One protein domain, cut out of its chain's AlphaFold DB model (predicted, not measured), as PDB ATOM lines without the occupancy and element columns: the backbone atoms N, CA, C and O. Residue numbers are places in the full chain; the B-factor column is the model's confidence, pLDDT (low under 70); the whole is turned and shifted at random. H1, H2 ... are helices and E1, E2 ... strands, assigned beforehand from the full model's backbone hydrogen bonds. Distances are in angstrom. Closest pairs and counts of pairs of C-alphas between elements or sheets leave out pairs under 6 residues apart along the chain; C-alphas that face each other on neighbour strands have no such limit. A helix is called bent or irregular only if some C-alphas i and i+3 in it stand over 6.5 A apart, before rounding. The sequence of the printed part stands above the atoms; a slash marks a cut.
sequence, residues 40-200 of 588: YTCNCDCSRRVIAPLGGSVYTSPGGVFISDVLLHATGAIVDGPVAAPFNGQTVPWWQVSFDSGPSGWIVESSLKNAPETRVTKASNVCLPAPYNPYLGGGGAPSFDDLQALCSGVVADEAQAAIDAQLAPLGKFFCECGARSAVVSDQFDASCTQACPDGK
ATOM      1  N   TYR A  40     171.708 295.242 310.989       52.28
ATOM      2  CA  TYR A  40     170.818 294.590 311.986       52.28
ATOM      3  C   TYR A  40     171.198 294.931 313.455       52.28
ATOM      4  O   TYR A  40     172.306 295.401 313.707       52.28
ATOM      5  N   THR A  41     170.321 294.691 314.445       52.06
ATOM      6  CA  THR A  41     170.559 295.075 315.862       52.06
ATOM      7  C   THR A  41     170.938 293.900 316.779       52.06
ATOM      8  O   THR A  41     170.153 292.965 316.977       52.06
ATOM      9  N   CYS A  42     172.086 294.005 317.456       52.78
ATOM     10  CA  CYS A  42     172.455 293.160 318.597       52.78
ATOM     11  C   CYS A  42     172.158 293.873 319.920       52.78
ATOM     12  O   CYS A  42     172.435 295.061 320.067       52.78
ATOM     13  N   ASN A  43     171.635 293.142 320.906       57.22
ATOM     14  CA  ASN A  43     171.517 293.641 322.277       57.22
ATOM     15  C   ASN A  43     172.606 293.002 323.130       57.22
ATOM     16  O   ASN A  43     172.614 291.780 323.273       57.22
ATOM     17  N   CYS A  44     173.496 293.826 323.667       58.56
ATOM     18  CA  CYS A  44     174.610 293.441 324.516       58.56
ATOM     19  C   CYS A  44     174.310 293.772 325.974       58.56
ATOM     20  O   CYS A  44     173.934 294.893 326.304       58.56
ATOM     21  N   ASP A  45     174.506 292.784 326.831       65.06
ATOM     22  CA  ASP A  45     174.361 292.853 328.272       65.06
ATOM     23  C   ASP A  45     175.740 292.596 328.890       65.06
ATOM     24  O   ASP A  45     176.302 291.522 328.683       65.06
ATOM     25  N   CYS A  46     176.304 293.554 329.626       68.31
ATOM     26  CA  CYS A  46     177.605 293.396 330.291       68.31
ATOM     27  C   CYS A  46     177.467 293.524 331.812       68.31
ATOM     28  O   CYS A  46     176.768 294.417 332.291       68.31
ATOM     29  N   SER A  47     178.142 292.662 332.578       77.38
ATOM     30  CA  SER A  47     178.038 292.623 334.043       77.38
ATOM     31  C   SER A  47     179.351 292.260 334.732       77.38
ATOM     32  O   SER A  47     180.149 291.479 334.219       77.38
ATOM     33  N   ARG A  48     179.565 292.786 335.945       77.94
ATOM     34  CA  ARG A  48     180.676 292.384 336.845       77.94
ATOM     35  C   ARG A  48     180.349 291.129 337.655       77.94
ATOM     36  O   ARG A  48     181.198 290.614 338.390       77.94
ATOM     37  N   ARG A  49     179.092 290.684 337.598       84.62
ATOM     38  CA  ARG A  49     178.570 289.540 338.342       84.62
ATOM     39  C   ARG A  49     177.906 288.569 337.378       84.62
ATOM     40  O   ARG A  49     177.190 288.958 336.458       84.62
ATOM     41  N   VAL A  50     178.126 287.289 337.618       89.50
ATOM     42  CA  VAL A  50     177.549 286.201 336.830       89.50
ATOM     43  C   VAL A  50     176.648 285.344 337.699       89.50
ATOM     44  O   VAL A  50     176.801 285.287 338.920       89.50
ATOM     45  N   ILE A  51     175.704 284.676 337.054       90.19
ATOM     46  CA  ILE A  51     174.888 283.608 337.613       90.19
ATOM     47  C   ILE A  51     175.186 282.322 336.838       90.19
ATOM     48  O   ILE A  51     175.344 282.356 335.619       90.19
ATOM     49  N   ALA A  52     175.249 281.187 337.529       91.94
ATOM     50  CA  ALA A  52     175.314 279.863 336.919       91.94
ATOM     51  C   ALA A  52     173.890 279.271 336.845       91.94
ATOM     52  O   ALA A  52     173.467 278.573 337.771       91.94
ATOM     53  N   PRO A  53     173.081 279.562 335.801       85.62
ATOM     54  CA  PRO A  53     171.652 279.234 335.798       85.62
ATOM     55  C   PRO A  53     171.371 277.730 335.842       85.62
ATOM     56  O   PRO A  53     170.313 277.339 336.320       85.62
ATOM     57  N   LEU A  54     172.309 276.901 335.373       90.19
ATOM     58  CA  LEU A  54     172.232 275.438 335.390       90.19
ATOM     59  C   LEU A  54     173.239 274.800 336.372       90.19
ATOM     60  O   LEU A  54     173.423 273.585 336.361       90.19
ATOM     61  N   GLY A  55     173.879 275.609 337.225       90.62
ATOM     62  CA  GLY A  55     175.089 275.220 337.950       90.62
ATOM     63  C   GLY A  55     176.283 275.049 337.004       90.62
ATOM     64  O   GLY A  55     176.239 275.467 335.844       90.62
ATOM     65  N   GLY A  56     177.357 274.428 337.489       92.00
ATOM     66  CA  GLY A  56     178.510 274.096 336.649       92.00
ATOM     67  C   GLY A  56     179.751 273.668 337.426       92.00
ATOM     68  O   GLY A  56     179.897 273.957 338.613       92.00
ATOM     69  N   SER A  57     180.653 272.972 336.742       94.94
ATOM     70  CA  SER A  57     181.870 272.416 337.331       94.94
ATOM     71  C   SER A  57     182.967 273.475 337.470       94.94
ATOM     72  O   SER A  57     183.316 274.143 336.496       94.94
ATOM     73  N   VAL A  58     183.531 273.612 338.675       96.25
ATOM     74  CA  VAL A  58     184.576 274.598 339.003       96.25
ATOM     75  C   VAL A  58     185.943 273.914 339.105       96.25
ATOM     76  O   VAL A  58     186.058 272.809 339.635       96.25
ATOM     77  N   TYR A  59     186.991 274.572 338.607       96.88
ATOM     78  CA  TYR A  59     188.339 274.030 338.416       96.88
ATOM     79  C   TYR A  59     189.427 274.933 339.021       96.88
ATOM     80  O   TYR A  59     189.244 276.137 339.205       96.88
ATOM     81  N   THR A  60     190.603 274.364 339.304       94.44
ATOM     82  CA  THR A  60     191.764 275.094 339.862       94.44
ATOM     83  C   THR A  60     192.400 276.084 338.884       94.44
ATOM     84  O   THR A  60     193.036 277.047 339.300       94.44
ATOM     85  N   SER A  61     192.258 275.822 337.588       95.06
ATOM     86  CA  SER A  61     192.778 276.603 336.462       95.06
ATOM     87  C   SER A  61     191.949 276.267 335.213       95.06
ATOM     88  O   SER A  61     191.262 275.238 335.227       95.06
ATOM     89  N   PRO A  62     192.023 277.048 334.120       95.25
ATOM     90  CA  PRO A  62     191.394 276.686 332.849       95.25
ATOM     91  C   PRO A  62     191.852 275.291 332.392       95.25
ATOM     92  O   PRO A  62     193.054 275.027 332.331       95.25
ATOM     93  N   GLY A  63     190.910 274.371 332.153       86.19
ATOM     94  CA  GLY A  63     191.200 272.965 331.819       86.19
ATOM     95  C   GLY A  63     191.957 272.172 332.903       86.19
ATOM     96  O   GLY A  63     192.566 271.148 332.595       86.19
ATOM     97  N   GLY A  64     191.983 272.665 334.146       89.75
ATOM     98  CA  GLY A  64     192.782 272.135 335.253       89.75
ATOM     99  C   GLY A  64     192.140 270.981 336.026       89.75
ATOM    100  O   GLY A  64     191.375 270.178 335.497       89.75
ATOM    101  N   VAL A  65     192.452 270.897 337.323       94.06
ATOM    102  CA  VAL A  65     191.864 269.896 338.223       94.06
ATOM    103  C   VAL A  65     190.472 270.360 338.653       94.06
ATOM    104  O   VAL A  65     190.300 271.505 339.067       94.06
ATOM    105  N   PHE A  66     189.484 269.471 338.561       95.69
ATOM    106  CA  PHE A  66     188.132 269.705 339.070       95.69
ATOM    107  C   PHE A  66     188.141 269.860 340.600       95.69
ATOM    108  O   PHE A  66     188.755 269.056 341.302       95.69
ATOM    109  N   ILE A  67     187.458 270.888 341.101       94.88
ATOM    110  CA  ILE A  67     187.298 271.180 342.530       94.88
ATOM    111  C   ILE A  67     185.982 270.578 343.031       94.88
ATOM    112  O   ILE A  67     185.986 269.710 343.901       94.88
ATOM    113  N   SER A  68     184.863 271.089 342.517       94.62
ATOM    114  CA  SER A  68     183.489 270.741 342.893       94.62
ATOM    115  C   SER A  68     182.529 271.468 341.949       94.62
ATOM    116  O   SER A  68     182.911 272.440 341.295       94.62
ATOM    117  N   ASP A  69     181.271 271.043 341.907       94.12
ATOM    118  CA  ASP A  69     180.214 271.765 341.200       94.12
ATOM    119  C   ASP A  69     179.659 272.920 342.045       94.12
ATOM    120  O   ASP A  69     179.555 272.821 343.274       94.12
ATOM    121  N   VAL A  70     179.290 274.011 341.375       93.75
ATOM    122  CA  VAL A  70     178.481 275.098 341.929       93.75
ATOM    123  C   VAL A  70     176.994 274.818 341.675       93.75
ATOM    124  O   VAL A  70     176.619 274.222 340.662       93.75
ATOM    125  N   LEU A  71     176.139 275.221 342.618       90.56
ATOM    126  CA  LEU A  71     174.700 274.948 342.576       90.56
ATOM    127  C   LEU A  71     173.961 275.768 341.506       90.56
ATOM    128  O   LEU A  71     174.428 276.809 341.042       90.56
ATOM    129  N   LEU A  72     172.756 275.300 341.169       89.25
ATOM    130  CA  LEU A  72     171.786 276.012 340.340       89.25
ATOM    131  C   LEU A  72     171.568 277.446 340.853       89.25
ATOM    132  O   LEU A  72     171.340 277.643 342.046       89.25
ATOM    133  N   HIS A  73     171.597 278.426 339.949       84.94
ATOM    134  CA  HIS A  73     171.418 279.855 340.237       84.94
ATOM    135  C   HIS A  73     172.461 280.480 341.182       84.94
ATOM    136  O   HIS A  73     172.236 281.582 341.680       84.94
ATOM    137  N   ALA A  74     173.613 279.840 341.405       89.00
ATOM    138  CA  ALA A  74     174.684 280.446 342.188       89.00
ATOM    139  C   ALA A  74     175.219 281.716 341.508       89.00
ATOM    140  O   ALA A  74     175.590 281.693 340.331       89.00
ATOM    141  N   THR A  75     175.266 282.814 342.258       90.81
ATOM    142  CA  THR A  75     175.813 284.107 341.834       90.81
ATOM    143  C   THR A  75     177.260 284.276 342.286       90.81
ATOM    144  O   THR A  75     177.689 283.683 343.278       90.81
ATOM    145  N   GLY A  76     178.033 285.075 341.552       88.38
ATOM    146  CA  GLY A  76     179.423 285.359 341.889       88.38
ATOM    147  C   GLY A  76     179.982 286.595 341.202       88.38
ATOM    148  O   GLY A  76     179.499 287.017 340.152       88.38
ATOM    149  N   ALA A  77     181.022 287.174 341.797       87.94
ATOM    150  CA  ALA A  77     181.800 288.249 341.191       87.94
ATOM    151  C   ALA A  77     182.868 287.674 340.250       87.94
ATOM    152  O   ALA A  77     183.528 286.684 340.583       87.94
ATOM    153  N   ILE A  78     183.066 288.309 339.096       90.50
ATOM    154  CA  ILE A  78     184.140 287.940 338.169       90.50
ATOM    155  C   ILE A  78     185.470 288.438 338.743       90.50
ATOM    156  O   ILE A  78     185.586 289.587 339.171       90.50
ATOM    157  N   VAL A  79     186.468 287.559 338.761       89.50
ATOM    158  CA  VAL A  79     187.818 287.829 339.274       89.50
ATOM    159  C   VAL A  79     188.805 288.002 338.123       89.50
ATOM    160  O   VAL A  79     189.571 288.962 338.124       89.50
ATOM    161  N   ASP A  80     188.769 287.098 337.142       89.19
ATOM    162  CA  ASP A  80     189.663 287.097 335.979       89.19
ATOM    163  C   ASP A  80     189.002 286.403 334.769       89.19
ATOM    164  O   ASP A  80     187.990 285.711 334.917       89.19
ATOM    165  N   GLY A  81     189.571 286.580 333.578       87.69
ATOM    166  CA  GLY A  81     189.062 286.069 332.301       87.69
ATOM    167  C   GLY A  81     188.830 287.161 331.238       87.69
ATOM    168  O   GLY A  81     189.046 288.350 331.510       87.69
ATOM    169  N   PRO A  82     188.421 286.767 330.018       89.62
ATOM    170  CA  PRO A  82     188.312 285.382 329.549       89.62
ATOM    171  C   PRO A  82     189.693 284.778 329.233       89.62
ATOM    172  O   PRO A  82     190.580 285.454 328.715       89.62
ATOM    173  N   VAL A  83     189.880 283.483 329.507       92.12
ATOM    174  CA  VAL A  83     191.077 282.720 329.099       92.12
ATOM    175  C   VAL A  83     190.667 281.532 328.235       92.12
ATOM    176  O   VAL A  83     189.930 280.657 328.680       92.12
ATOM    177  N   ALA A  84     191.166 281.472 327.001       91.56
ATOM    178  CA  ALA A  84     190.898 280.366 326.085       91.56
ATOM    179  C   ALA A  84     191.685 279.102 326.487       91.56
ATOM    180  O   ALA A  84     192.917 279.112 326.486       91.56
ATOM    181  N   ALA A  85     190.996 278.000 326.807       93.69
ATOM    182  CA  ALA A  85     191.633 276.728 327.165       93.69
ATOM    183  C   ALA A  85     190.775 275.491 326.812       93.69
ATOM    184  O   ALA A  85     189.559 275.614 326.638       93.69
ATOM    185  N   PRO A  86     191.375 274.286 326.710       91.81
ATOM    186  CA  PRO A  86     190.653 273.079 326.312       91.81
ATOM    187  C   PRO A  86     189.579 272.625 327.312       91.81
ATOM    188  O   PRO A  86     189.839 272.489 328.508       91.81
ATOM    189  N   PHE A  87     188.401 272.286 326.794       91.38
ATOM    190  CA  PHE A  87     187.310 271.604 327.485       91.38
ATOM    191  C   PHE A  87     186.632 270.631 326.510       91.38
ATOM    192  O   PHE A  87     186.302 271.006 325.389       91.38
ATOM    193  N   ASN A  88     186.458 269.362 326.895       88.81
ATOM    194  CA  ASN A  88     185.822 268.319 326.066       88.81
ATOM    195  C   ASN A  88     186.329 268.219 324.604       88.81
ATOM    196  O   ASN A  88     185.586 267.841 323.701       88.81
ATOM    197  N   GLY A  89     187.608 268.532 324.364       86.56
ATOM    198  CA  GLY A  89     188.233 268.479 323.035       86.56
ATOM    199  C   GLY A  89     188.083 269.745 322.180       86.56
ATOM    200  O   GLY A  89     188.566 269.756 321.050       86.56
ATOM    201  N   GLN A  90     187.475 270.812 322.704       88.94
ATOM    202  CA  GLN A  90     187.386 272.129 322.064       88.94
ATOM    203  C   GLN A  90     188.080 273.193 322.922       88.94
ATOM    204  O   GLN A  90     188.103 273.085 324.144       88.94
ATOM    205  N   THR A  91     188.646 274.229 322.306       91.19
ATOM    206  CA  THR A  91     189.135 275.404 323.044       91.19
ATOM    207  C   THR A  91     187.962 276.345 323.284       91.19
ATOM    208  O   THR A  91     187.340 276.786 322.322       91.19
ATOM    209  N   VAL A  92     187.665 276.646 324.547       90.12
ATOM    210  CA  VAL A  92     186.547 277.512 324.962       90.12
ATOM    211  C   VAL A  92     187.046 278.602 325.917       90.12
ATOM    212  O   VAL A  92     188.104 278.415 326.528       90.12
ATOM    213  N   PRO A  93     186.335 279.731 326.065       91.12
ATOM    214  CA  PRO A  93     186.641 280.723 327.092       91.12
ATOM    215  C   PRO A  93     186.301 280.225 328.508       91.12
ATOM    216  O   PRO A  93     185.281 279.572 328.757       91.12
ATOM    217  N   TRP A  94     187.188 280.556 329.445       94.75
ATOM    218  CA  TRP A  94     187.076 280.284 330.875       94.75
ATOM    219  C   TRP A  94     187.145 281.577 331.676       94.75
ATOM    220  O   TRP A  94     187.939 282.468 331.366       94.75
ATOM    221  N   TRP A  95     186.381 281.622 332.762       95.50
ATOM    222  CA  TRP A  95     186.300 282.754 333.678       95.50
ATOM    223  C   TRP A  95     186.614 282.306 335.098       95.50
ATOM    224  O   TRP A  95     186.168 281.240 335.528       95.50
ATOM    225  N   GLN A  96     187.366 283.114 335.841       96.56
ATOM    226  CA  GLN A  96     187.559 282.914 337.270       96.56
ATOM    227  C   GLN A  96     186.457 283.656 338.023       96.56
ATOM    228  O   GLN A  96     186.342 284.877 337.923       96.56
ATOM    229  N   VAL A  97     185.659 282.923 338.797       95.75
ATOM    230  CA  VAL A  97     184.497 283.459 339.510       95.75
ATOM    231  C   VAL A  97     184.634 283.201 341.007       95.75
ATOM    232  O   VAL A  97     184.902 282.080 341.452       95.75
ATOM    233  N   SER A  98     184.428 284.261 341.785       94.81
ATOM    234  CA  SER A  98     184.244 284.214 343.232       94.81
ATOM    235  C   SER A  98     182.749 284.110 343.523       94.81
ATOM    236  O   SER A  98     182.061 285.130 343.598       94.81
ATOM    237  N   PHE A  99     182.240 282.885 343.643       93.50
ATOM    238  CA  PHE A  99     180.833 282.626 343.950       93.50
ATOM    239  C   PHE A  99     180.499 282.996 345.401       93.50
ATOM    240  O   PHE A  99     181.263 282.695 346.318       93.50
ATOM    241  N   ASP A 100     179.335 283.614 345.614       90.56
ATOM    242  CA  ASP A 100     178.877 284.031 346.948       90.56
ATOM    243  C   ASP A 100     178.526 282.814 347.832       90.56
ATOM    244  O   ASP A 100     178.544 282.889 349.061       90.56
ATOM    245  N   SER A 101     178.208 281.677 347.202       83.19
ATOM    246  CA  SER A 101     177.976 280.393 347.863       83.19
ATOM    247  C   SER A 101     178.498 279.229 347.013       83.19
ATOM    248  O   SER A 101     178.262 279.173 345.808       83.19
ATOM    249  N   GLY A 102     179.197 278.283 347.649       87.06
ATOM    250  CA  GLY A 102     179.814 277.134 346.975       87.06
ATOM    251  C   GLY A 102     181.298 277.338 346.615       87.06
ATOM    252  O   GLY A 102     181.951 278.231 347.159       87.06
ATOM    253  N   PRO A 103     181.871 276.469 345.761       92.19
ATOM    254  CA  PRO A 103     183.272 276.552 345.350       92.19
ATOM    255  C   PRO A 103     183.523 277.762 344.438       92.19
ATOM    256  O   PRO A 103     182.752 278.027 343.523       92.19
ATOM    257  N   SER A 104     184.641 278.458 344.652       95.31
ATOM    258  CA  SER A 104     185.141 279.517 343.762       95.31
ATOM    259  C   SER A 104     186.352 279.029 342.966       95.31
ATOM    260  O   SER A 104     187.144 278.233 343.475       95.31
ATOM    261  N   GLY A 105     186.512 279.499 341.730       95.06
ATOM    262  CA  GLY A 105     187.559 279.027 340.820       95.06
ATOM    263  C   GLY A 105     187.229 279.287 339.353       95.06
ATOM    264  O   GLY A 105     186.429 280.164 339.038       95.06
ATOM    265  N   TRP A 106     187.864 278.532 338.458       97.44
ATOM    266  CA  TRP A 106     187.682 278.657 337.013       97.44
ATOM    267  C   TRP A 106     186.508 277.813 336.521       97.44
ATOM    268  O   TRP A 106     186.413 276.632 336.844       97.44
ATOM    269  N   ILE A 107     185.636 278.406 335.716       96.81
ATOM    270  CA  ILE A 107     184.443 277.774 335.144       96.81
ATOM    271  C   ILE A 107     184.335 278.145 333.659       96.81
ATOM    272  O   ILE A 107     184.804 279.205 333.237       96.81
ATOM    273  N   VAL A 108     183.763 277.250 332.852       95.50
ATOM    274  CA  VAL A 108     183.536 277.498 331.421       95.50
ATOM    275  C   VAL A 108     182.427 278.525 331.216       95.50
ATOM    276  O   VAL A 108     181.399 278.494 331.894       95.50
ATOM    277  N   GLU A 109     182.615 279.420 330.250       92.38
ATOM    278  CA  GLU A 109     181.674 280.506 329.955       92.38
ATOM    279  C   GLU A 109     180.253 280.025 329.637       92.38
ATOM    280  O   GLU A 109     179.275 280.642 330.047       92.38
ATOM    281  N   SER A 110     180.120 278.875 328.971       90.06
ATOM    282  CA  SER A 110     178.823 278.290 328.612       90.06
ATOM    283  C   SER A 110     177.958 277.883 329.815       90.06
ATOM    284  O   SER A 110     176.756 277.669 329.651       90.06
ATOM    285  N   SER A 111     178.536 277.807 331.021       92.56
ATOM    286  CA  SER A 111     177.810 277.615 332.284       92.56
ATOM    287  C   SER A 111     177.359 278.925 332.943       92.56
ATOM    288  O   SER A 111     176.665 278.872 333.957       92.56
ATOM    289  N   LEU A 112     177.740 280.089 332.405       91.62
ATOM    290  CA  LEU A 112     177.490 281.409 332.984       91.62
ATOM    291  C   LEU A 112     176.463 282.223 332.185       91.62
ATOM    292  O   LEU A 112     176.289 282.062 330.973       91.62
ATOM    293  N   LYS A 113     175.794 283.127 332.902       87.88
ATOM    294  CA  LYS A 113     174.985 284.234 332.378       87.88
ATOM    295  C   LYS A 113     175.222 285.500 333.188       87.88
ATOM    296  O   LYS A 113     175.618 285.426 334.350       87.88
ATOM    297  N   ASN A 114     174.955 286.658 332.599       79.06
ATOM    298  CA  ASN A 114     174.955 287.934 333.308       79.06
ATOM    299  C   ASN A 114     173.991 287.910 334.502       79.06
ATOM    300  O   ASN A 114     172.799 287.638 334.337       79.06
ATOM    301  N   ALA A 115     174.480 288.257 335.694       74.81
ATOM    302  CA  ALA A 115     173.603 288.543 336.823       74.81
ATOM    303  C   ALA A 115     172.903 289.904 336.611       74.81
ATOM    304  O   ALA A 115     173.530 290.832 336.089       74.81
ATOM    305  N   PRO A 116     171.633 290.057 337.032       56.97
ATOM    306  CA  PRO A 116     170.847 291.268 336.775       56.97
ATOM    307  C   PRO A 116     171.309 292.498 337.574       56.97
ATOM    308  O   PRO A 116     170.963 293.615 337.217       56.97
ATOM    309  N   GLU A 117     172.083 292.308 338.646       49.81
ATOM    310  CA  GLU A 117     172.409 293.342 339.645       49.81
ATOM    311  C   GLU A 117     173.375 294.436 339.158       49.81
ATOM    312  O   GLU A 117     173.433 295.507 339.758       49.81
ATOM    313  N   THR A 118     174.163 294.173 338.111       50.91
ATOM    314  CA  THR A 118     175.164 295.109 337.553       50.91
ATOM    315  C   THR A 118     175.151 295.105 336.020       50.91
ATOM    316  O   THR A 118     176.193 295.185 335.376       50.91
ATOM    317  N   ARG A 119     173.956 294.959 335.438       52.41
ATOM    318  CA  ARG A 119     173.731 294.737 334.005       52.41
ATOM    319  C   ARG A 119     173.651 296.054 333.228       52.41
ATOM    320  O   ARG A 119     172.652 296.761 333.317       52.41
ATOM    321  N   VAL A 120     174.647 296.337 332.392       46.56
ATOM    322  CA  VAL A 120     174.551 297.378 331.357       46.56
ATOM    323  C   VAL A 120     173.954 296.761 330.101       46.56
ATOM    324  O   VAL A 120     174.601 295.934 329.464       46.56
ATOM    325  N   THR A 121     172.733 297.170 329.754       47.09
ATOM    326  CA  THR A 121     172.039 296.746 328.528       47.09
ATOM    327  C   THR A 121     172.220 297.811 327.446       47.09
ATOM    328  O   THR A 121     171.811 298.955 327.644       47.09
ATOM    329  N   LYS A 122     172.785 297.454 326.289       48.28
ATOM    330  CA  LYS A 122     172.969 298.348 325.135       48.28
ATOM    331  C   LYS A 122     172.506 297.683 323.837       48.28
ATOM    332  O   LYS A 122     172.887 296.551 323.549       48.28
ATOM    333  N   ALA A 123     171.722 298.399 323.036       42.19
ATOM    334  CA  ALA A 123     171.461 298.037 321.647       42.19
ATOM    335  C   ALA A 123     172.549 298.641 320.743       42.19
ATOM    336  O   ALA A 123     172.921 299.801 320.920       42.19
ATOM    337  N   SER A 124     173.051 297.855 319.793       43.44
ATOM    338  CA  SER A 124     174.055 298.269 318.808       43.44
ATOM    339  C   SER A 124     173.624 297.819 317.415       43.44
ATOM    340  O   SER A 124     173.291 296.647 317.221       43.44
ATOM    341  N   ASN A 125     173.669 298.729 316.443       48.41
ATOM    342  CA  ASN A 125     173.443 298.417 315.032       48.41
ATOM    343  C   ASN A 125     174.756 297.942 314.385       48.41
ATOM    344  O   ASN A 125     175.809 298.553 314.566       48.41
ATOM    345  N   VAL A 126     174.698 296.840 313.638       49.25
ATOM    346  CA  VAL A 126     175.850 296.093 313.113       49.25
ATOM    347  C   VAL A 126     175.677 295.893 311.597       49.25
ATOM    348  O   VAL A 126     174.613 295.458 311.164       49.25
ATOM    349  N   CYS A 127     176.696 296.218 310.785       53.72
ATOM    350  CA  CYS A 127     176.649 296.027 309.320       53.72
ATOM    351  C   CYS A 127     176.571 294.523 308.991       53.72
ATOM    352  O   CYS A 127     177.313 293.710 309.552       53.72
ATOM    353  N   LEU A 128     175.671 294.153 308.080       58.41
ATOM    354  CA  LEU A 128     175.481 292.772 307.630       58.41
ATOM    355  C   LEU A 128     176.571 292.375 306.615       58.41
ATOM    356  O   LEU A 128     176.783 293.096 305.638       58.41
ATOM    357  N   PRO A 129     177.254 291.221 306.776       60.91
ATOM    358  CA  PRO A 129     178.181 290.725 305.762       60.91
ATOM    359  C   PRO A 129     177.499 290.563 304.396       60.91
ATOM    360  O   PRO A 129     176.412 290.004 304.310       60.91
ATOM    361  N   ALA A 130     178.160 290.979 303.311       63.84
ATOM    362  CA  ALA A 130     177.584 290.976 301.959       63.84
ATOM    363  C   ALA A 130     176.952 289.641 301.475       63.84
ATOM    364  O   ALA A 130     175.936 289.706 300.781       63.84
ATOM    365  N   PRO A 131     177.458 288.436 301.834       67.88
ATOM    366  CA  PRO A 131     176.788 287.167 301.513       67.88
ATOM    367  C   PRO A 131     175.401 287.000 302.155       67.88
ATOM    368  O   PRO A 131     174.632 286.148 301.720       67.88
ATOM    369  N   TYR A 132     175.083 287.805 303.168       65.94
ATOM    370  CA  TYR A 132     173.819 287.793 303.892       65.94
ATOM    371  C   TYR A 132     172.829 288.882 303.436       65.94
ATOM    372  O   TYR A 132     171.870 289.170 304.141       65.94
ATOM    373  N   ASN A 133     173.020 289.501 302.264       64.88
ATOM    374  CA  ASN A 133     171.998 290.359 301.653       64.88
ATOM    375  C   ASN A 133     171.445 289.702 300.368       64.88
ATOM    376  O   ASN A 133     172.215 289.523 299.420       64.88
ATOM    377  N   PRO A 134     170.136 289.384 300.282       61.22
ATOM    378  CA  PRO A 134     169.521 288.814 299.075       61.22
ATOM    379  C   PRO A 134     169.513 289.753 297.851       61.22
ATOM    380  O   PRO A 134     169.309 289.285 296.731       61.22
ATOM    381  N   TYR A 135     169.738 291.056 298.041       63.38
ATOM    382  CA  TYR A 135     169.755 292.079 296.989       63.38
ATOM    383  C   TYR A 135     171.166 292.455 296.500       63.38
ATOM    384  O   TYR A 135     171.301 293.128 295.477       63.38
ATOM    385  N   LEU A 136     172.227 291.959 297.153       63.12
ATOM    386  CA  LEU A 136     173.582 291.962 296.592       63.12
ATOM    387  C   LEU A 136     173.800 290.685 295.771       63.12
ATOM    388  O   LEU A 136     173.446 289.583 296.186       63.12
ATOM    389  N   GLY A 137     174.396 290.832 294.582       55.25
ATOM    390  CA  GLY A 137     174.520 289.759 293.591       55.25
ATOM    391  C   GLY A 137     175.330 288.548 294.071       55.25
ATOM    392  O   GLY A 137     176.535 288.482 293.837       55.25
ATOM    393  N   GLY A 138     174.650 287.578 294.689       62.59
ATOM    394  CA  GLY A 138     175.226 286.337 295.216       62.59
ATOM    395  C   GLY A 138     174.930 286.050 296.694       62.59
ATOM    396  O   GLY A 138     175.355 284.997 297.169       62.59
ATOM    397  N   GLY A 139     174.237 286.940 297.413       59.44
ATOM    398  CA  GLY A 139     173.842 286.727 298.809       59.44
ATOM    399  C   GLY A 139     172.427 286.160 298.994       59.44
ATOM    400  O   GLY A 139     171.659 286.011 298.042       59.44
ATOM    401  N   GLY A 140     172.078 285.843 300.240       66.62
ATOM    402  CA  GLY A 140     170.736 285.424 300.661       66.62
ATOM    403  C   GLY A 140     170.480 285.802 302.120       66.62
ATOM    404  O   GLY A 140     171.427 285.907 302.888       66.62
ATOM    405  N   ALA A 141     169.223 286.027 302.512       62.69
ATOM    406  CA  ALA A 141     168.898 286.458 303.877       62.69
ATOM    407  C   ALA A 141     169.440 285.467 304.939       62.69
ATOM    408  O   ALA A 141     169.274 284.254 304.758       62.69
ATOM    409  N   PRO A 142     170.067 285.942 306.035       66.88
ATOM    410  CA  PRO A 142     170.615 285.072 307.063       66.88
ATOM    411  C   PRO A 142     169.488 284.429 307.868       66.88
ATOM    412  O   PRO A 142     168.403 284.994 308.032       66.88
ATOM    413  N   SER A 143     169.750 283.242 308.404       70.00
ATOM    414  CA  SER A 143     168.863 282.647 309.398       70.00
ATOM    415  C   SER A 143     168.964 283.393 310.733       70.00
ATOM    416  O   SER A 143     169.905 284.150 310.986       70.00
ATOM    417  N   PHE A 144     168.005 283.149 311.630       65.44
ATOM    418  CA  PHE A 144     168.116 283.646 313.001       65.44
ATOM    419  C   PHE A 144     169.376 283.117 313.701       65.44
ATOM    420  O   PHE A 144     170.025 283.865 314.427       65.44
ATOM    421  N   ASP A 145     169.750 281.863 313.434       71.19
ATOM    422  CA  ASP A 145     170.929 281.231 314.023       71.19
ATOM    423  C   ASP A 145     172.228 281.903 313.533       71.19
ATOM    424  O   ASP A 145     173.147 282.095 314.329       71.19
ATOM    425  N   ASP A 146     172.285 282.349 312.268       70.88
ATOM    426  CA  ASP A 146     173.411 283.132 311.727       70.88
ATOM    427  C   ASP A 146     173.545 284.493 312.436       70.88
ATOM    428  O   ASP A 146     174.638 284.867 312.868       70.88
ATOM    429  N   LEU A 147     172.435 285.227 312.609       66.94
ATOM    430  CA  LEU A 147     172.438 286.505 313.337       66.94
ATOM    431  C   LEU A 147     172.772 286.326 314.818       66.94
ATOM    432  O   LEU A 147     173.486 287.147 315.400       66.94
ATOM    433  N   GLN A 148     172.248 285.268 315.443       71.31
ATOM    434  CA  GLN A 148     172.512 284.975 316.842       71.31
ATOM    435  C   GLN A 148     173.988 284.632 317.044       71.31
ATOM    436  O   GLN A 148     174.591 285.200 317.951       71.31
ATOM    437  N   ALA A 149     174.581 283.811 316.172       74.44
ATOM    438  CA  ALA A 149     176.011 283.508 316.188       74.44
ATOM    439  C   ALA A 149     176.883 284.754 315.953       74.44
ATOM    440  O   ALA A 149     177.910 284.913 316.614       74.44
ATOM    441  N   LEU A 150     176.472 285.663 315.060       70.62
ATOM    442  CA  LEU A 150     177.202 286.908 314.807       70.62
ATOM    443  C   LEU A 150     177.142 287.863 316.013       70.62
ATOM    444  O   LEU A 150     178.172 288.424 316.387       70.62
ATOM    445  N   CYS A 151     175.984 287.986 316.679       65.94
ATOM    446  CA  CYS A 151     175.896 288.726 317.941       65.94
ATOM    447  C   CYS A 151     176.722 288.069 319.053       65.94
ATOM    448  O   CYS A 151     177.545 288.742 319.663       65.94
ATOM    449  N   SER A 152     176.514 286.779 319.334       76.25
ATOM    450  CA  SER A 152     177.123 286.109 320.491       76.25
ATOM    451  C   SER A 152     178.607 285.781 320.318       76.25
ATOM    452  O   SER A 152     179.231 285.348 321.277       76.25
ATOM    453  N   GLY A 153     179.147 285.931 319.106       74.88
ATOM    454  CA  GLY A 153     180.578 285.896 318.815       74.88
ATOM    455  C   GLY A 153     181.124 287.308 318.625       74.88
ATOM    456  O   GLY A 153     181.366 288.019 319.591       74.88
ATOM    457  N   VAL A 154     181.265 287.735 317.366       65.50
ATOM    458  CA  VAL A 154     181.988 288.960 316.965       65.50
ATOM    459  C   VAL A 154     181.562 290.207 317.744       65.50
ATOM    460  O   VAL A 154     182.413 290.990 318.158       65.50
ATOM    461  N   VAL A 155     180.260 290.411 317.958       61.38
ATOM    462  CA  VAL A 155     179.761 291.622 318.636       61.38
ATOM    463  C   VAL A 155     179.942 291.533 320.156       61.38
ATOM    464  O   VAL A 155     180.218 292.549 320.792       61.38
ATOM    465  N   ALA A 156     179.855 290.331 320.734       67.12
ATOM    466  CA  ALA A 156     180.227 290.082 322.126       67.12
ATOM    467  C   ALA A 156     181.729 290.303 322.351       67.12
ATOM    468  O   ALA A 156     182.087 290.969 323.317       67.12
ATOM    469  N   ASP A 157     182.585 289.854 321.429       66.44
ATOM    470  CA  ASP A 157     184.033 290.089 321.465       66.44
ATOM    471  C   ASP A 157     184.379 291.588 321.340       66.44
ATOM    472  O   ASP A 157     185.173 292.101 322.132       66.44
ATOM    473  N   GLU A 158     183.766 292.321 320.394       60.50
ATOM    474  CA  GLU A 158     183.943 293.781 320.259       60.50
ATOM    475  C   GLU A 158     183.476 294.518 321.535       60.50
ATOM    476  O   GLU A 158     184.179 295.406 322.026       60.50
ATOM    477  N   ALA A 159     182.332 294.130 322.116       61.50
ATOM    478  CA  ALA A 159     181.816 294.718 323.356       61.50
ATOM    479  C   ALA A 159     182.702 294.406 324.573       61.50
ATOM    480  O   ALA A 159     183.005 295.302 325.365       61.50
ATOM    481  N   GLN A 160     183.157 293.159 324.699       69.69
ATOM    482  CA  GLN A 160     184.054 292.703 325.757       69.69
ATOM    483  C   GLN A 160     185.388 293.455 325.699       69.69
ATOM    484  O   GLN A 160     185.814 294.020 326.704       69.69
ATOM    485  N   ALA A 161     186.007 293.543 324.517       62.31
ATOM    486  CA  ALA A 161     187.266 294.259 324.318       62.31
ATOM    487  C   ALA A 161     187.150 295.758 324.638       62.31
ATOM    488  O   ALA A 161     188.065 296.336 325.227       62.31
ATOM    489  N   ALA A 162     186.026 296.387 324.287       57.59
ATOM    490  CA  ALA A 162     185.779 297.795 324.577       57.59
ATOM    491  C   ALA A 162     185.562 298.068 326.077       57.59
ATOM    492  O   ALA A 162     186.110 299.032 326.621       57.59
ATOM    493  N   ILE A 163     184.812 297.199 326.762       64.44
ATOM    494  CA  ILE A 163     184.622 297.265 328.214       64.44
ATOM    495  C   ILE A 163     185.941 296.993 328.948       64.44
ATOM    496  O   ILE A 163     186.290 297.755 329.849       64.44
ATOM    497  N   ASP A 164     186.721 295.989 328.541       66.69
ATOM    498  CA  ASP A 164     188.063 295.750 329.086       66.69
ATOM    499  C   ASP A 164     188.985 296.966 328.856       66.69
ATOM    500  O   ASP A 164     189.685 297.379 329.776       66.69
ATOM    501  N   ALA A 165     188.963 297.609 327.684       58.66
ATOM    502  CA  ALA A 165     189.813 298.774 327.409       58.66
ATOM    503  C   ALA A 165     189.524 299.977 328.331       58.66
ATOM    504  O   ALA A 165     190.453 300.665 328.758       58.66
ATOM    505  N   GLN A 166     188.251 300.231 328.646       52.69
ATOM    506  CA  GLN A 166     187.827 301.412 329.410       52.69
ATOM    507  C   GLN A 166     187.736 301.153 330.914       52.69
ATOM    508  O   GLN A 166     188.048 302.028 331.722       52.69
ATOM    509  N   LEU A 167     187.299 299.951 331.293       60.84
ATOM    510  CA  LEU A 167     186.906 299.604 332.655       60.84
ATOM    511  C   LEU A 167     187.820 298.551 333.305       60.84
ATOM    512  O   LEU A 167     187.599 298.240 334.474       60.84
ATOM    513  N   ALA A 168     188.885 298.067 332.642       64.25
ATOM    514  CA  ALA A 168     189.868 297.141 333.238       64.25
ATOM    515  C   ALA A 168     190.353 297.512 334.657       64.25
ATOM    516  O   ALA A 168     190.494 296.606 335.483       64.25
ATOM    517  N   PRO A 169     190.588 298.795 335.012       57.00
ATOM    518  CA  PRO A 169     190.994 299.169 336.374       57.00
ATOM    519  C   PRO A 169     189.951 298.869 337.460       57.00
ATOM    520  O   PRO A 169     190.277 298.851 338.646       57.00
ATOM    521  N   LEU A 170     188.703 298.612 337.066       56.41
ATOM    522  CA  LEU A 170     187.583 298.254 337.937       56.41
ATOM    523  C   LEU A 170     187.437 296.733 338.098       56.41
ATOM    524  O   LEU A 170     186.537 296.266 338.801       56.41
ATOM    525  N   GLY A 171     188.309 295.955 337.459       69.12
ATOM    526  CA  GLY A 171     188.207 294.507 337.356       69.12
ATOM    527  C   GLY A 171     187.453 294.066 336.104       69.12
ATOM    528  O   GLY A 171     187.230 294.840 335.175       69.12
ATOM    529  N   LYS A 172     187.092 292.785 336.078       81.56
ATOM    530  CA  LYS A 172     186.538 292.131 334.896       81.56
ATOM    531  C   LYS A 172     185.022 292.249 334.794       81.56
ATOM    532  O   LYS A 172     184.301 292.268 335.792       81.56
ATOM    533  N   PHE A 173     184.571 292.288 333.547       78.44
ATOM    534  CA  PHE A 173     183.178 292.218 333.131       78.44
ATOM    535  C   PHE A 173     183.023 291.029 332.192       78.44
ATOM    536  O   PHE A 173     183.976 290.674 331.507       78.44
ATOM    537  N   PHE A 174     181.827 290.461 332.153       83.12
ATOM    538  CA  PHE A 174     181.392 289.465 331.186       83.12
ATOM    539  C   PHE A 174     180.321 290.115 330.315       83.12
ATOM    540  O   PHE A 174     179.366 290.669 330.859       83.12
ATOM    541  N   CYS A 175     180.487 290.080 328.996       77.19
ATOM    542  CA  CYS A 175     179.512 290.588 328.037       77.19
ATOM    543  C   CYS A 175     178.831 289.439 327.283       77.19
ATOM    544  O   CYS A 175     179.485 288.543 326.761       77.19
ATOM    545  N   GLU A 176     177.505 289.499 327.168       78.31
ATOM    546  CA  GLU A 176     176.710 288.615 326.317       78.31
ATOM    547  C   GLU A 176     175.915 289.448 325.327       78.31
ATOM    548  O   GLU A 176     175.128 290.300 325.733       78.31
ATOM    549  N   CYS A 177     176.048 289.164 324.036       67.19
ATOM    550  CA  CYS A 177     175.242 289.808 323.008       67.19
ATOM    551  C   CYS A 177     174.306 288.797 322.336       67.19
ATOM    552  O   CYS A 177     174.697 287.671 322.030       67.19
ATOM    553  N   GLY A 178     173.062 289.201 322.086       65.00
ATOM    554  CA  GLY A 178     172.045 288.361 321.456       65.00
ATOM    555  C   GLY A 178     171.239 289.101 320.392       65.00
ATOM    556  O   GLY A 178     170.818 290.247 320.587       65.00
ATOM    557  N   ALA A 179     170.976 288.414 319.280       59.47
ATOM    558  CA  ALA A 179     169.975 288.832 318.307       59.47
ATOM    559  C   ALA A 179     168.580 288.647 318.928       59.47
ATOM    560  O   ALA A 179     168.266 287.576 319.449       59.47
ATOM    561  N   ARG A 180     167.733 289.685 318.899       52.62
ATOM    562  CA  ARG A 180     166.378 289.631 319.495       52.62
ATOM    563  C   ARG A 180     165.239 289.465 318.473       52.62
ATOM    564  O   ARG A 180     164.107 289.223 318.902       52.62
ATOM    565  N   SER A 181     165.524 289.511 317.163       49.41
ATOM    566  CA  SER A 181     164.555 289.217 316.091       49.41
ATOM    567  C   SER A 181     164.804 287.859 315.438       49.41
ATOM    568  O   SER A 181     165.887 287.629 314.919       49.41
ATOM    569  N   ALA A 182     163.780 286.999 315.421       40.59
ATOM    570  CA  ALA A 182     163.804 285.674 314.789       40.59
ATOM    571  C   ALA A 182     163.272 285.639 313.342       40.59
ATOM    572  O   ALA A 182     163.181 284.562 312.751       40.59
ATOM    573  N   VAL A 183     162.881 286.789 312.785       46.06
ATOM    574  CA  VAL A 183     162.430 286.903 311.393       46.06
ATOM    575  C   VAL A 183     163.263 287.983 310.721       46.06
ATOM    576  O   VAL A 183     163.315 289.121 311.181       46.06
ATOM    577  N   VAL A 184     163.986 287.562 309.686       48.66
ATOM    578  CA  VAL A 184     165.084 288.321 309.078       48.66
ATOM    579  C   VAL A 184     164.803 288.639 307.609       48.66
ATOM    580  O   VAL A 184     165.326 289.608 307.075       48.66
ATOM    581  N   SER A 185     163.929 287.860 306.964       47.19
ATOM    582  CA  SER A 185     163.455 288.090 305.593       47.19
ATOM    583  C   SER A 185     162.806 289.461 305.398       47.19
ATOM    584  O   SER A 185     162.885 290.012 304.306       47.19
ATOM    585  N   ASP A 186     162.226 290.010 306.462       42.66
ATOM    586  CA  ASP A 186     161.340 291.174 306.424       42.66
ATOM    587  C   ASP A 186     162.099 292.474 306.799       42.66
ATOM    588  O   ASP A 186     161.498 293.524 307.006       42.66
ATOM    589  N   GLN A 187     163.435 292.400 306.929       45.22
ATOM    590  CA  GLN A 187     164.335 293.518 307.273       45.22
ATOM    591  C   GLN A 187     165.110 294.075 306.061       45.22
ATOM    592  O   GLN A 187     165.958 294.954 306.215       45.22
ATOM    593  N   PHE A 188     164.844 293.560 304.855       46.97
ATOM    594  CA  PHE A 188     165.523 293.954 303.620       46.97
ATOM    595  C   PHE A 188     164.523 294.506 302.599       46.97
ATOM    596  O   PHE A 188     163.537 293.842 302.293       46.97
ATOM    597  N   ASP A 189     164.827 295.658 301.998       46.38
ATOM    598  CA  ASP A 189     164.086 296.197 300.853       46.38
ATOM    599  C   ASP A 189     164.852 296.001 299.537       46.38
ATOM    600  O   ASP A 189     166.082 295.908 299.508       46.38
ATOM    601  N   ALA A 190     164.120 295.965 298.423       50.28
ATOM    602  CA  ALA A 190     164.683 295.861 297.081       50.28
ATOM    603  C   ALA A 190     165.576 297.058 296.670       50.28
ATOM    604  O   ALA A 190     166.272 296.971 295.653       50.28
ATOM    605  N   SER A 191     165.581 298.157 297.431       46.16
ATOM    606  CA  SER A 191     166.502 299.292 297.307       46.16
ATOM    607  C   SER A 191     167.944 298.970 297.730       46.16
ATOM    608  O   SER A 191     168.869 299.586 297.184       46.16
ATOM    609  N   CYS A 192     168.145 297.990 298.628       52.94
ATOM    610  CA  CYS A 192     169.392 297.655 299.338       52.94
ATOM    611  C   CYS A 192     170.498 297.068 298.433       52.94
ATOM    612  O   CYS A 192     170.965 295.940 298.616       52.94
ATOM    613  N   THR A 193     170.932 297.844 297.444       55.09
ATOM    614  CA  THR A 193     171.755 297.419 296.298       55.09
ATOM    615  C   THR A 193     173.229 297.822 296.395       55.09
ATOM    616  O   THR A 193     174.021 297.479 295.514       55.09
ATOM    617  N   GLN A 194     173.617 298.532 297.456       52.81
ATOM    618  CA  GLN A 194     174.987 298.978 297.713       52.81
ATOM    619  C   GLN A 194     175.603 298.257 298.929       52.81
ATOM    620  O   GLN A 194     174.904 297.598 299.697       52.81
ATOM    621  N   ALA A 195     176.925 298.375 299.097       54.00
ATOM    622  CA  ALA A 195     177.677 297.811 300.222       54.00
ATOM    623  C   ALA A 195     178.255 298.914 301.131       54.00
ATOM    624  O   ALA A 195     178.631 299.973 300.638       54.00
ATOM    625  N   CYS A 196     178.367 298.625 302.434       51.78
ATOM    626  CA  CYS A 196     178.916 299.498 303.484       51.78
ATOM    627  C   CYS A 196     180.202 300.277 303.050       51.78
ATOM    628  O   CYS A 196     181.220 299.627 302.779       51.78
ATOM    629  N   PRO A 197     180.208 301.634 303.011       42.56
ATOM    630  CA  PRO A 197     181.387 302.445 302.657       42.56
ATOM    631  C   PRO A 197     182.535 302.274 303.660       42.56
ATOM    632  O   PRO A 197     182.293 301.968 304.823       42.56
ATOM    633  N   ASP A 198     183.788 302.411 303.204       43.38
ATOM    634  CA  ASP A 198     185.025 302.172 303.983       43.38
ATOM    635  C   ASP A 198     185.056 300.855 304.804       43.38
ATOM    636  O   ASP A 198     185.888 300.660 305.690       43.38
ATOM    637  N   GLY A 199     184.179 299.899 304.470       42.03
ATOM    638  CA  GLY A 199     183.998 298.634 305.180       42.03
ATOM    639  C   GLY A 199     182.952 298.648 306.307       42.03
ATOM    640  O   GLY A 199     182.651 297.568 306.816       42.03
ATOM    641  N   LYS A 200     182.370 299.799 306.681       39.69
ATOM    642  CA  LYS A 200     181.240 299.932 307.631       39.69
ATOM    643  C   LYS A 200     180.462 301.255 307.387       39.69
ATOM    644  O   LYS A 200     180.921 302.263 307.904       39.69
TER     645      LYS A 200
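What this domain is: This is residues 40 to 200 of the 588 residues of an uncharacterized protein of Aggregicoccus sp. 17bor-14 (UniProt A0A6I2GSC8). The model is an elongated body of two lobes joined end to end: one is a strongly twisted sheet, E2, E5, E6 and E7, with the small hairpin E3 and E4 packed on its edge strand E7; the other is a three-stranded sheet, E8, E1 and E9, with the long helix H1 over one face. E1 runs on into E2 and so passes from one lobe to the other, and the end away from the hairpin is made of the long stretches 128 to 143 and 180 to 200, which hold no named element. The printed part has 161 residues with nine named strands and one named helix, in the order E1 E2 E3 E4 E5 E6 E7 E8 H1 E9; the class is mixed, helices and strands. The sheets have the orders E2 - E5 - E6 - E7, E8 - E1 - E9 and E3 - E4, each antiparallel throughout. The whole is only just compact, close to loose, with a radius of gyration of the C-alphas of 18.3 A and spans of 56 by 33 by 26 A.

How they stand to each other: E1, residues 40 to 47, is the inner strand of a strongly twisted sheet between E8, residues 120 to 127, and E9, residues 174 to 179. N 42 and O 124 are within hydrogen-bond range at 2.9 A, as are N 45 and O 176 at 2.8 A. H1, residues 144 to 170, is on this sheet, and the two form two layers, a helix on one face of a sheet. The closest C-alphas of H1 and E9 are those of Gln 148 and Ala 179, 4.8 A. E8, H1 and E9 form a split strand-helix-strand unit, two strands running the same way with E1 between them, and its crossover is right-handed. In H1, 19 of 23 O i to N i+4 pairs are within hydrogen-bond range. E1 runs on into E2, residues 49 to 52, at 98 degrees. E2 is an edge strand, and its neighbour is E5, residues 74 to 87, with N 50 and O 76 at 2.9 A. E5, E6, residues 90 to 99, and E7, residues 105 to 108, form a meander, each strand the antiparallel neighbour of the one before. Its two hairpins show N 83 and O 94 at 2.9 A, and N 95 and O 107 at 2.9 A. The hairpin of E3, residues 56 to 59, and E4, residues 66 to 70, has N 58 and O 68 at 2.9 A. The closest C-alphas of E3 and E7 are those of Tyr 59 and Trp 106, 4.9 A. H1 is not on the sheet E2 E5 E6 E7.

Where its parts are: E1 begins at C-alpha 40, at (170.818, 294.590, 311.986), and measures 23.3 A. After the short strands E2, E3 and E4, E5 measures 21.3 A and bends by 106 degrees at residue 84. E6 measures 25.1 A; E7 follows, and E8 measures 22.2 A. H1 measures 34.8 A from C-alpha 144, at (168.116, 283.646, 313.001); it has a kink of 50 degrees near residue 164 and is irregular, with C-alphas 166 and 169 8.0 A apart. E9 measures 17.2 A and ends at C-alpha 179, at (169.975, 288.832, 318.307).

The domain as a whole: The two C-alphas farthest apart are those of Ile 67 and Ser 191, 57.2 A. The printed part has no cut. The links E7 to E8, 11 residues, and E8 to H1, 16 residues, are long. The mean pLDDT of the printed part is 72.6, and 79 residues are under 70, among them 116 to 142, 154 to 171 and 177 to 200.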